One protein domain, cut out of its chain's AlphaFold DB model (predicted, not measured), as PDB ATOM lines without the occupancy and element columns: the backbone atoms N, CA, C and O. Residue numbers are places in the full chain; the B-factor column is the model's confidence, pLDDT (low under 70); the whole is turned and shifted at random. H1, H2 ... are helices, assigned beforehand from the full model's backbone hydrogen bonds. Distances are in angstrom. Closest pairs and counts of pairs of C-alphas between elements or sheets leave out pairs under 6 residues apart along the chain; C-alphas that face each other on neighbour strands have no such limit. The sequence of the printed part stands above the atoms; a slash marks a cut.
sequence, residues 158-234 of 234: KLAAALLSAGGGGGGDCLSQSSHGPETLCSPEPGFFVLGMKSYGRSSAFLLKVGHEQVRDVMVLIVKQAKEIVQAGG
ATOM      1  N   LYS A 158      38.486 -41.289 -51.458       93.44
ATOM      2  CA  LYS A 158      38.273 -39.920 -50.955       93.44
ATOM      3  C   LYS A 158      39.406 -38.981 -51.370       93.44
ATOM      4  O   LYS A 158      39.142 -37.938 -51.963       93.44
ATOM      5  N   LEU A 159      40.657 -39.370 -51.117       92.56
ATOM      6  CA  LEU A 159      41.821 -38.589 -51.535       92.56
ATOM      7  C   LEU A 159      41.906 -38.480 -53.062       92.56
ATOM      8  O   LEU A 159      42.160 -37.401 -53.584       92.56
ATOM      9  N   ALA A 160      41.649 -39.567 -53.794       91.88
ATOM     10  CA  ALA A 160      41.656 -39.544 -55.255       91.88
ATOM     11  C   ALA A 160      40.613 -38.569 -55.834       91.88
ATOM     12  O   ALA A 160      40.927 -37.823 -56.760       91.88
ATOM     13  N   ALA A 161      39.399 -38.538 -55.276       90.19
ATOM     14  CA  ALA A 161      38.353 -37.596 -55.667       90.19
ATOM     15  C   ALA A 161      38.747 -36.145 -55.351       90.19
ATOM     16  O   ALA A 161      38.574 -35.266 -56.196       90.19
ATOM     17  N   ALA A 162      39.340 -35.909 -54.176       88.62
ATOM     18  CA  ALA A 162      39.830 -34.592 -53.784       88.62
ATOM     19  C   ALA A 162      40.920 -34.089 -54.751       88.62
ATOM     20  O   ALA A 162      40.794 -33.000 -55.310       88.62
ATOM     21  N   LEU A 163      41.908 -34.936 -55.065       86.19
ATOM     22  CA  LEU A 163      42.955 -34.629 -56.043       86.19
ATOM     23  C   LEU A 163      42.379 -34.321 -57.429       86.19
ATOM     24  O   LEU A 163      42.808 -33.361 -58.064       86.19
ATOM     25  N   LEU A 164      41.399 -35.097 -57.902       83.00
ATOM     26  CA  LEU A 164      40.735 -34.835 -59.183       83.00
ATOM     27  C   LEU A 164      40.022 -33.475 -59.185       83.00
ATOM     28  O   LEU A 164      40.167 -32.724 -60.150       83.00
ATOM     29  N   SER A 165      39.311 -33.135 -58.105       79.56
ATOM     30  CA  SER A 165      38.611 -31.849 -57.974       79.56
ATOM     31  C   SER A 165      39.559 -30.644 -57.925       79.56
ATOM     32  O   SER A 165      39.227 -29.586 -58.447       79.56
ATOM     33  N   ALA A 166      40.771 -30.824 -57.392       69.50
ATOM     34  CA  ALA A 166      41.812 -29.800 -57.323       69.50
ATOM     35  C   ALA A 166      42.612 -29.632 -58.638       69.50
ATOM     36  O   ALA A 166      43.678 -29.019 -58.647       69.50
ATOM     37  N   GLY A 167      42.144 -30.201 -59.759       62.78
ATOM     38  CA  GLY A 167      42.842 -30.141 -61.051       62.78
ATOM     39  C   GLY A 167      43.960 -31.183 -61.217       62.78
ATOM     40  O   GLY A 167      44.804 -31.060 -62.109       62.78
ATOM     41  N   GLY A 168      43.974 -32.231 -60.384       51.44
ATOM     42  CA  GLY A 168      45.009 -33.270 -60.259       51.44
ATOM     43  C   GLY A 168      45.169 -34.244 -61.433       51.44
ATOM     44  O   GLY A 168      45.678 -35.348 -61.250       51.44
ATOM     45  N   GLY A 169      44.812 -33.832 -62.651       49.09
ATOM     46  CA  GLY A 169      45.179 -34.493 -63.907       49.09
ATOM     47  C   GLY A 169      46.592 -34.143 -64.400       49.09
ATOM     48  O   GLY A 169      46.852 -34.216 -65.597       49.09
ATOM     49  N   GLY A 170      47.494 -33.720 -63.507       49.97
ATOM     50  CA  GLY A 170      48.889 -33.394 -63.832       49.97
ATOM     51  C   GLY A 170      49.120 -32.042 -64.520       49.97
ATOM     52  O   GLY A 170      50.244 -31.793 -64.943       49.97
ATOM     53  N   GLY A 171      48.092 -31.189 -64.628       45.94
ATOM     54  CA  GLY A 171      48.184 -29.851 -65.236       45.94
ATOM     55  C   GLY A 171      48.103 -28.669 -64.260       45.94
ATOM     56  O   GLY A 171      48.407 -27.551 -64.657       45.94
ATOM     57  N   GLY A 172      47.702 -28.889 -63.002       50.09
ATOM     58  CA  GLY A 172      47.637 -27.841 -61.974       50.09
ATOM     59  C   GLY A 172      48.982 -27.574 -61.289       50.09
ATOM     60  O   GLY A 172      49.863 -28.439 -61.273       50.09
ATOM     61  N   ASP A 173      49.134 -26.386 -60.695       51.34
ATOM     62  CA  ASP A 173      50.330 -25.995 -59.945       51.34
ATOM     63  C   ASP A 173      50.551 -26.909 -58.727       51.34
ATOM     64  O   ASP A 173      49.965 -26.739 -57.658       51.34
ATOM     65  N   CYS A 174      51.416 -27.907 -58.914       52.69
ATOM     66  CA  CYS A 174      51.803 -28.919 -57.930       52.69
ATOM     67  C   CYS A 174      52.255 -28.327 -56.576       52.69
ATOM     68  O   CYS A 174      52.096 -28.981 -55.548       52.69
ATOM     69  N   LEU A 175      52.785 -27.096 -56.544       50.88
ATOM     70  CA  LEU A 175      53.241 -26.454 -55.305       50.88
ATOM     71  C   LEU A 175      52.125 -25.828 -54.463       50.88
ATOM     72  O   LEU A 175      52.337 -25.570 -53.278       50.88
ATOM     73  N   SER A 176      50.941 -25.628 -55.041       53.97
ATOM     74  CA  SER A 176      49.758 -25.145 -54.323       53.97
ATOM     75  C   SER A 176      49.018 -26.252 -53.558       53.97
ATOM     76  O   SER A 176      48.044 -25.972 -52.861       53.97
ATOM     77  N   GLN A 177      49.467 -27.512 -53.658       59.50
ATOM     78  CA  GLN A 177      48.800 -28.640 -53.009       59.50
ATOM     79  C   GLN A 177      49.010 -28.621 -51.493       59.50
ATOM     80  O   GLN A 177      50.117 -28.829 -50.995       59.50
ATOM     81  N   SER A 178      47.920 -28.417 -50.761       58.78
ATOM     82  CA  SER A 178      47.811 -28.702 -49.334       58.78
ATOM     83  C   SER A 178      47.263 -30.114 -49.109       58.78
ATOM     84  O   SER A 178      46.620 -30.706 -49.984       58.78
ATOM     85  N   SER A 179      47.496 -30.671 -47.915       62.97
ATOM     86  CA  SER A 179      46.690 -31.800 -47.446       62.97
ATOM     87  C   SER A 179      45.201 -31.467 -47.602       62.97
ATOM     88  O   SER A 179      44.749 -30.400 -47.188       62.97
ATOM     89  N   HIS A 180      44.421 -32.387 -48.180       73.00
ATOM     90  CA  HIS A 180      42.975 -32.210 -48.379       73.00
ATOM     91  C   HIS A 180      42.181 -32.460 -47.081       73.00
ATOM     92  O   HIS A 180      40.968 -32.658 -47.099       73.00
ATOM     93  N   GLY A 181      42.878 -32.447 -45.944       75.44
ATOM     94  CA  GLY A 181      42.341 -32.654 -44.615       75.44
ATOM     95  C   GLY A 181      42.308 -34.130 -44.204       75.44
ATOM     96  O   GLY A 181      42.226 -35.024 -45.056       75.44
ATOM     97  N   PRO A 182      42.320 -34.393 -42.885       83.25
ATOM     98  CA  PRO A 182      42.410 -35.737 -42.316       83.25
ATOM     99  C   PRO A 182      41.304 -36.686 -42.803       83.25
ATOM    100  O   PRO A 182      41.556 -37.862 -43.044       83.25
ATOM    101  N   GLU A 183      40.093 -36.170 -43.032       85.69
ATOM    102  CA  GLU A 183      38.936 -36.961 -43.477       85.69
ATOM    103  C   GLU A 183      39.132 -37.638 -44.840       85.69
ATOM    104  O   GLU A 183      38.530 -38.681 -45.121       85.69
ATOM    105  N   THR A 184      39.984 -37.066 -45.697       90.19
ATOM    106  CA  THR A 184      40.292 -37.637 -47.017       90.19
ATOM    107  C   THR A 184      41.205 -38.854 -46.944       90.19
ATOM    108  O   THR A 184      41.259 -39.636 -47.895       90.19
ATOM    109  N   LEU A 185      41.880 -39.043 -45.807       91.25
ATOM    110  CA  LEU A 185      42.773 -40.168 -45.534       91.25
ATOM    111  C   LEU A 185      42.028 -41.368 -44.935       91.25
ATOM    112  O   LEU A 185      42.590 -42.459 -44.862       91.25
ATOM    113  N   CYS A 186      40.763 -41.185 -44.544       91.50
ATOM    114  CA  CYS A 186      39.922 -42.228 -43.971       91.50
ATOM    115  C   CYS A 186      39.262 -43.092 -45.059       91.50
ATOM    116  O   CYS A 186      38.534 -42.583 -45.920       91.50
ATOM    117  N   SER A 187      39.424 -44.409 -44.961       92.00
ATOM    118  CA  SER A 187      38.621 -45.409 -45.681       92.00
ATOM    119  C   SER A 187      37.444 -45.915 -44.835       92.00
ATOM    120  O   SER A 187      37.390 -45.616 -43.643       92.00
ATOM    121  N   PRO A 188      36.495 -46.669 -45.425       93.75
ATOM    122  CA  PRO A 188      35.523 -47.437 -44.643       93.75
ATOM    123  C   PRO A 188      36.173 -48.392 -43.631       93.75
ATOM    124  O   PRO A 188      35.612 -48.572 -42.558       93.75
ATOM    125  N   GLU A 189      37.363 -48.930 -43.931       95.56
ATOM    126  CA  GLU A 189      38.161 -49.706 -42.973       95.56
ATOM    127  C   GLU A 189      38.567 -48.851 -41.752       95.56
ATOM    128  O   GLU A 189      39.349 -47.903 -41.916       95.56
ATOM    129  N   PRO A 190      38.080 -49.161 -40.535       90.88
ATOM    130  CA  PRO A 190      38.388 -48.386 -39.338       90.88
ATOM    131  C   PRO A 190      39.845 -48.554 -38.895       90.88
ATOM    132  O   PRO A 190      40.380 -49.656 -38.862       90.88
ATOM    133  N   GLY A 191      40.496 -47.458 -38.497       91.00
ATOM    134  CA  GLY A 191      41.858 -47.499 -37.946       91.00
ATOM    135  C   GLY A 191      42.959 -47.858 -38.953       91.00
ATOM    136  O   GLY A 191      44.127 -47.933 -38.572       91.00
ATOM    137  N   PHE A 192      42.617 -48.036 -40.231       94.44
ATOM    138  CA  PHE A 192      43.564 -48.291 -41.306       94.44
ATOM    139  C   PHE A 192      43.722 -47.056 -42.196       94.44
ATOM    140  O   PHE A 192      42.744 -46.472 -42.661       94.44
ATOM    141  N   PHE A 193      44.970 -46.671 -42.467       94.69
ATOM    142  CA  PHE A 193      45.288 -45.480 -43.249       94.69
ATOM    143  C   PHE A 193      46.328 -45.799 -44.321       94.69
ATOM    144  O   PHE A 193      47.374 -46.388 -44.046       94.69
ATOM    145  N   VAL A 194      46.071 -45.349 -45.549       94.62
ATOM    146  CA  VAL A 194      47.040 -45.408 -46.649       94.62
ATOM    147  C   VAL A 194      47.622 -44.015 -46.834       94.62
ATOM    148  O   VAL A 194      46.899 -43.091 -47.197       94.62
ATOM    149  N   LEU A 195      48.927 -43.868 -46.603       94.69
ATOM    150  CA  LEU A 195      49.623 -42.577 -46.599       94.69
ATOM    151  C   LEU A 195      50.801 -42.545 -47.578       94.69
ATOM    152  O   LEU A 195      51.191 -43.556 -48.175       94.69
ATOM    153  N   GLY A 196      51.370 -41.355 -47.742       93.38
ATOM    154  CA  GLY A 196      52.510 -41.088 -48.604       93.38
ATOM    155  C   GLY A 196      52.185 -41.318 -50.076       93.38
ATOM    156  O   GLY A 196      51.026 -41.285 -50.496       93.38
ATOM    157  N   MET A 197      53.216 -41.627 -50.864       92.81
ATOM    158  CA  MET A 197      53.080 -41.887 -52.302       92.81
ATOM    159  C   MET A 197      52.043 -42.977 -52.609       92.81
ATOM    160  O   MET A 197      51.349 -42.921 -53.621       92.81
ATOM    161  N   LYS A 198      51.885 -43.955 -51.710       93.56
ATOM    162  CA  LYS A 198      50.931 -45.055 -51.877       93.56
ATOM    163  C   LYS A 198      49.478 -44.568 -51.932       93.56
ATOM    164  O   LYS A 198      48.677 -45.133 -52.671       93.56
ATOM    165  N   SER A 199      49.169 -43.494 -51.203       93.00
ATOM    166  CA  SER A 199      47.847 -42.856 -51.180       93.00
ATOM    167  C   SER A 199      47.517 -42.100 -52.477       93.00
ATOM    168  O   SER A 199      46.354 -41.972 -52.845       93.00
ATOM    169  N   TYR A 200      48.534 -41.670 -53.229       92.62
ATOM    170  CA  TYR A 200      48.367 -40.981 -54.515       92.62
ATOM    171  C   TYR A 200      48.135 -41.946 -55.689       92.62
ATOM    172  O   TYR A 200      47.816 -41.518 -56.804       92.62
ATOM    173  N   GLY A 201      48.267 -43.253 -55.454       92.62
ATOM    174  CA  GLY A 201      48.059 -44.267 -56.473       92.62
ATOM    175  C   GLY A 201      49.003 -44.082 -57.665       92.62
ATOM    176  O   GLY A 201      50.221 -44.153 -57.527       92.62
ATOM    177  N   ARG A 202      48.435 -43.851 -58.850       91.00
ATOM    178  CA  ARG A 202      49.160 -43.596 -60.109       91.00
ATOM    179  C   ARG A 202      49.467 -42.123 -60.368       91.00
ATOM    180  O   ARG A 202      50.088 -41.814 -61.385       91.00
ATOM    181  N   SER A 203      48.997 -41.219 -59.511       86.88
ATOM    182  CA  SER A 203      49.272 -39.795 -59.668       86.88
ATOM    183  C   SER A 203      50.752 -39.515 -59.420       86.88
ATOM    184  O   SER A 203      51.315 -39.932 -58.413       86.88
ATOM    185  N   SER A 204      51.380 -38.772 -60.329       82.75
ATOM    186  CA  SER A 204      52.763 -38.312 -60.185       82.75
ATOM    187  C   SER A 204      52.884 -36.985 -59.428       82.75
ATOM    188  O   SER A 204      53.970 -36.420 -59.382       82.75
ATOM    189  N   ALA A 205      51.784 -36.456 -58.881       82.06
ATOM    190  CA  ALA A 205      51.743 -35.148 -58.221       82.06
ATOM    191  C   ALA A 205      52.129 -35.186 -56.729       82.06
ATOM    192  O   ALA A 205      51.986 -34.192 -56.028       82.06
ATOM    193  N   PHE A 206      52.579 -36.330 -56.214       87.75
ATOM    194  CA  PHE A 206      52.952 -36.456 -54.809       87.75
ATOM    195  C   PHE A 206      54.225 -35.666 -54.483       87.75
ATOM    196  O   PHE A 206      55.231 -35.768 -55.186       87.75
ATOM    197  N   LEU A 207      54.207 -34.960 -53.350       86.62
ATOM    198  CA  LEU A 207      55.368 -34.285 -52.772       86.62
ATOM    199  C   LEU A 207      55.652 -34.831 -51.369       86.62
ATOM    200  O   LEU A 207      54.731 -35.056 -50.584       86.62
ATOM    201  N   LEU A 208      56.934 -34.965 -51.009       90.31
ATOM    202  CA  LEU A 208      57.350 -35.425 -49.672       90.31
ATOM    203  C   LEU A 208      56.757 -34.567 -48.547       90.31
ATOM    204  O   LEU A 208      56.339 -35.105 -47.525       90.31
ATOM    205  N   LYS A 209      56.658 -33.247 -48.765       89.56
ATOM    206  CA  LYS A 209      55.997 -32.314 -47.845       89.56
ATOM    207  C   LYS A 209      54.569 -32.767 -47.516       89.56
ATOM    208  O   LYS A 209      54.232 -32.874 -46.342       89.56
ATOM    209  N   VAL A 210      53.776 -33.109 -48.535       88.62
ATOM    210  CA  VAL A 210      52.397 -33.586 -48.354       88.62
ATOM    211  C   VAL A 210      52.376 -34.921 -47.612       88.62
ATOM    212  O   VAL A 210      51.553 -35.116 -46.727       88.62
ATOM    213  N   GLY A 211      53.318 -35.826 -47.889       92.56
ATOM    214  CA  GLY A 211      53.450 -37.073 -47.127       92.56
ATOM    215  C   GLY A 211      53.663 -36.849 -45.625       92.56
ATOM    216  O   GLY A 211      53.048 -37.531 -44.807       92.56
ATOM    217  N   HIS A 212      54.489 -35.872 -45.246       92.94
ATOM    218  CA  HIS A 212      54.682 -35.510 -43.838       92.94
ATOM    219  C   HIS A 212      53.430 -34.880 -43.212       92.94
ATOM    220  O   HIS A 212      53.125 -35.157 -42.050       92.94
ATOM    221  N   GLU A 213      52.692 -34.069 -43.971       92.56
ATOM    222  CA  GLU A 213      51.405 -33.511 -43.537       92.56
ATOM    223  C   GLU A 213      50.364 -34.616 -43.311       92.56
ATOM    224  O   GLU A 213      49.747 -34.651 -42.251       92.56
ATOM    225  N   GLN A 214      50.258 -35.592 -44.219       94.38
ATOM    226  CA  GLN A 214      49.359 -36.743 -44.070       94.38
ATOM    227  C   GLN A 214      49.621 -37.537 -42.784       94.38
ATOM    228  O   GLN A 214      48.683 -37.933 -42.093       94.38
ATOM    229  N   VAL A 215      50.894 -37.759 -42.438       94.88
ATOM    230  CA  VAL A 215      51.262 -38.430 -41.180       94.88
ATOM    231  C   VAL A 215      50.805 -37.608 -39.975       94.88
ATOM    232  O   VAL A 215      50.230 -38.163 -39.040       94.88
ATOM    233  N   ARG A 216      51.019 -36.288 -39.994       93.25
ATOM    234  CA  ARG A 216      50.566 -35.399 -38.916       93.25
ATOM    235  C   ARG A 216      49.047 -35.450 -38.755       93.25
ATOM    236  O   ARG A 216      48.573 -35.598 -37.630       93.25
ATOM    237  N   ASP A 217      48.310 -35.374 -39.856       92.75
ATOM    238  CA  ASP A 217      46.847 -35.387 -39.867       92.75
ATOM    239  C   ASP A 217      46.283 -36.688 -39.275       92.75
ATOM    240  O   ASP A 217      45.395 -36.648 -38.421       92.75
ATOM    241  N   VAL A 218      46.852 -37.842 -39.645       93.88
ATOM    242  CA  VAL A 218      46.453 -39.140 -39.075       93.88
ATOM    243  C   VAL A 218      46.776 -39.237 -37.587       93.88
ATOM    244  O   VAL A 218      45.948 -39.716 -36.814       93.88
ATOM    245  N   MET A 219      47.934 -38.744 -37.142       94.25
ATOM    246  CA  MET A 219      48.262 -38.749 -35.711       94.25
ATOM    247  C   MET A 219      47.276 -37.900 -34.896       94.25
ATOM    248  O   MET A 219      46.881 -38.307 -33.803       94.25
ATOM    249  N   VAL A 220      46.827 -36.756 -35.428       91.56
ATOM    250  CA  VAL A 220      45.782 -35.942 -34.786       91.56
ATOM    251  C   VAL A 220      44.456 -36.702 -34.713       91.56
ATOM    252  O   VAL A 220      43.823 -36.692 -33.655       91.56
ATOM    253  N   LEU A 221      44.052 -37.395 -35.788       91.00
ATOM    254  CA  LEU A 221      42.842 -38.228 -35.795       91.00
ATOM    255  C   LEU A 221      42.887 -39.318 -34.722       91.00
ATOM    256  O   LEU A 221      41.944 -39.442 -33.942       91.00
ATOM    257  N   ILE A 222      43.992 -40.062 -34.650       91.75
ATOM    258  CA  ILE A 222      44.166 -41.157 -33.687       91.75
ATOM    259  C   ILE A 222      44.076 -40.625 -32.251       91.75
ATOM    260  O   ILE A 222      43.364 -41.191 -31.423       91.75
ATOM    261  N   VAL A 223      44.745 -39.506 -31.947       92.50
ATOM    262  CA  VAL A 223      44.698 -38.899 -30.605       92.50
ATOM    263  C   VAL A 223      43.291 -38.404 -30.260       92.50
ATOM    264  O   VAL A 223      42.859 -38.546 -29.114       92.50
ATOM    265  N   LYS A 224      42.567 -37.824 -31.224       88.75
ATOM    266  CA  LYS A 224      41.187 -37.362 -31.021       88.75
ATOM    267  C   LYS A 224      40.253 -38.538 -30.717       88.75
ATOM    268  O   LYS A 224      39.565 -38.497 -29.701       88.75
ATOM    269  N   GLN A 225      40.314 -39.599 -31.521       87.38
ATOM    270  CA  GLN A 225      39.518 -40.815 -31.321       87.38
ATOM    271  C   GLN A 225      39.820 -41.476 -29.970       87.38
ATOM    272  O   GLN A 225      38.902 -41.857 -29.250       87.38
ATOM    273  N   ALA A 226      41.095 -41.548 -29.574       88.44
ATOM    274  CA  ALA A 226      41.475 -42.091 -28.271       88.44
ATOM    275  C   ALA A 226      40.858 -41.298 -27.103       88.44
ATOM    276  O   ALA A 226      40.376 -41.892 -26.142       88.44
ATOM    277  N   LYS A 227      40.829 -39.960 -27.190       89.81
ATOM    278  CA  LYS A 227      40.193 -39.108 -26.170       89.81
ATOM    279  C   LYS A 227      38.681 -39.305 -26.110       89.81
ATOM    280  O   LYS A 227      38.134 -39.365 -25.014       89.81
ATOM    281  N   GLU A 228      38.022 -39.419 -27.260       89.38
ATOM    282  CA  GLU A 228      36.574 -39.651 -27.344       89.38
ATOM    283  C   GLU A 228      36.185 -41.006 -26.738       89.38
ATOM    284  O   GLU A 228      35.227 -41.076 -25.975       89.38
ATOM    285  N   ILE A 229      36.974 -42.060 -26.983       86.00
ATOM    286  CA  ILE A 229      36.769 -43.382 -26.368       86.00
ATOM    287  C   ILE A 229      36.896 -43.304 -24.841       86.00
ATOM    288  O   ILE A 229      36.051 -43.842 -24.129       86.00
ATOM    289  N   VAL A 230      37.919 -42.610 -24.329       86.75
ATOM    290  CA  VAL A 230      38.108 -42.428 -22.878       86.75
ATOM    291  C   VAL A 230      36.951 -41.642 -22.254       86.75
ATOM    292  O   VAL A 230      36.538 -41.959 -21.146       86.75
ATOM    293  N   GLN A 231      36.411 -40.642 -22.956       80.94
ATOM    294  CA  GLN A 231      35.286 -39.832 -22.476       80.94
ATOM    295  C   GLN A 231      33.931 -40.546 -22.562       80.94
ATOM    296  O   GLN A 231      33.058 -40.259 -21.756       80.94
ATOM    297  N   ALA A 232      33.742 -41.448 -23.528       75.94
ATOM    298  CA  ALA A 232      32.508 -42.218 -23.684       75.94
ATOM    299  C   ALA A 232      32.449 -43.464 -22.779       75.94
ATOM    300  O   ALA A 232      31.371 -44.016 -22.569       75.94
ATOM    301  N   GLY A 233      33.602 -43.932 -22.291       63.81
ATOM    302  CA  GLY A 233      33.734 -45.103 -21.421       63.81
ATOM    303  C   GLY A 233      33.840 -44.805 -19.920       63.81
ATOM    304  O   GLY A 233      34.072 -45.744 -19.158       63.81
ATOM    305  N   GLY A 234      33.718 -43.541 -19.501       47.34
ATOM    306  CA  GLY A 234      33.664 -43.108 -18.097       47.34
ATOM    307  C   GLY A 234      32.317 -42.493 -17.759       47.34
ATOM    308  O   GLY A 234      31.855 -42.719 -16.621       47.34
TER     309      GLY A 234
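What this domain is: This is residues 158 to 234 of the 234 residues of the protein "Hypothetical protein" of Hanusia phi (UniProt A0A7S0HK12). Look first for one long helix, H4, with two short helices, H2 and H3, packed on its earlier part and a third, H1, packed on H2 and kept off H4. The far end of H4 sticks out with residues 226 to 234, of which 226 to 232 belong to H4; without them the body of 68 residues spans 37 by 22 by 17 A. The printed part has 77 residues with four named helices, H1, H2, H3 and H4 along the chain, and no named strand: all helix. It is only just loose, close to compact, with a radius of gyration of the C-alphas of 14.1 A and spans of 51 by 22 by 18 A.

Where its parts are: Find C-alpha 158 at (38.273, -39.920, -50.955); from there H1 runs through residues 158 to 165, 10.7 A long. H2 is residues 182 to 185, 5.5 A, and H3 is residues 196 to 200, 7.2 A. Find C-alpha 208 at (57.350, -35.425, -49.672), where H4 begins; it runs 36.6 A to C-alpha 232 at (32.508, -42.218, -23.684).

How they stand to each other: H1 touches H2, closest at the C-alphas of Leu 159 and Thr 184, 4.9 A. H1 and H3 only just touch, with 3 pairs of C-alphas within 8 A, the closest being Ala 160 and Tyr 200 at 6.9 A. H4 touches H2 with residues 214 to 221 alone, closest at the C-alphas of Pro 182 and Asp 217, 5.1 A. H4 touches H3 with residues 208 to 215 alone, closest at the C-alphas of Gly 196 and Gly 211, 4.4 A. H1 and H4 are apart. In H1 and H4 every O i to N i+4 pair is within hydrogen-bond range; H3 has 0 of 1 but 2 of 2 O i to N i+3 pairs, and H2 is too short for an i+4 pair.

The domain as a whole: The C-alphas of Gly 171 and Gly 234 are the two farthest apart, 51.1 A. The printed part has no cut. The link from H1 to H2 is long, with 16 residues. Look for pLDDT under 70 at residues 166 to 179 and 233 to 234.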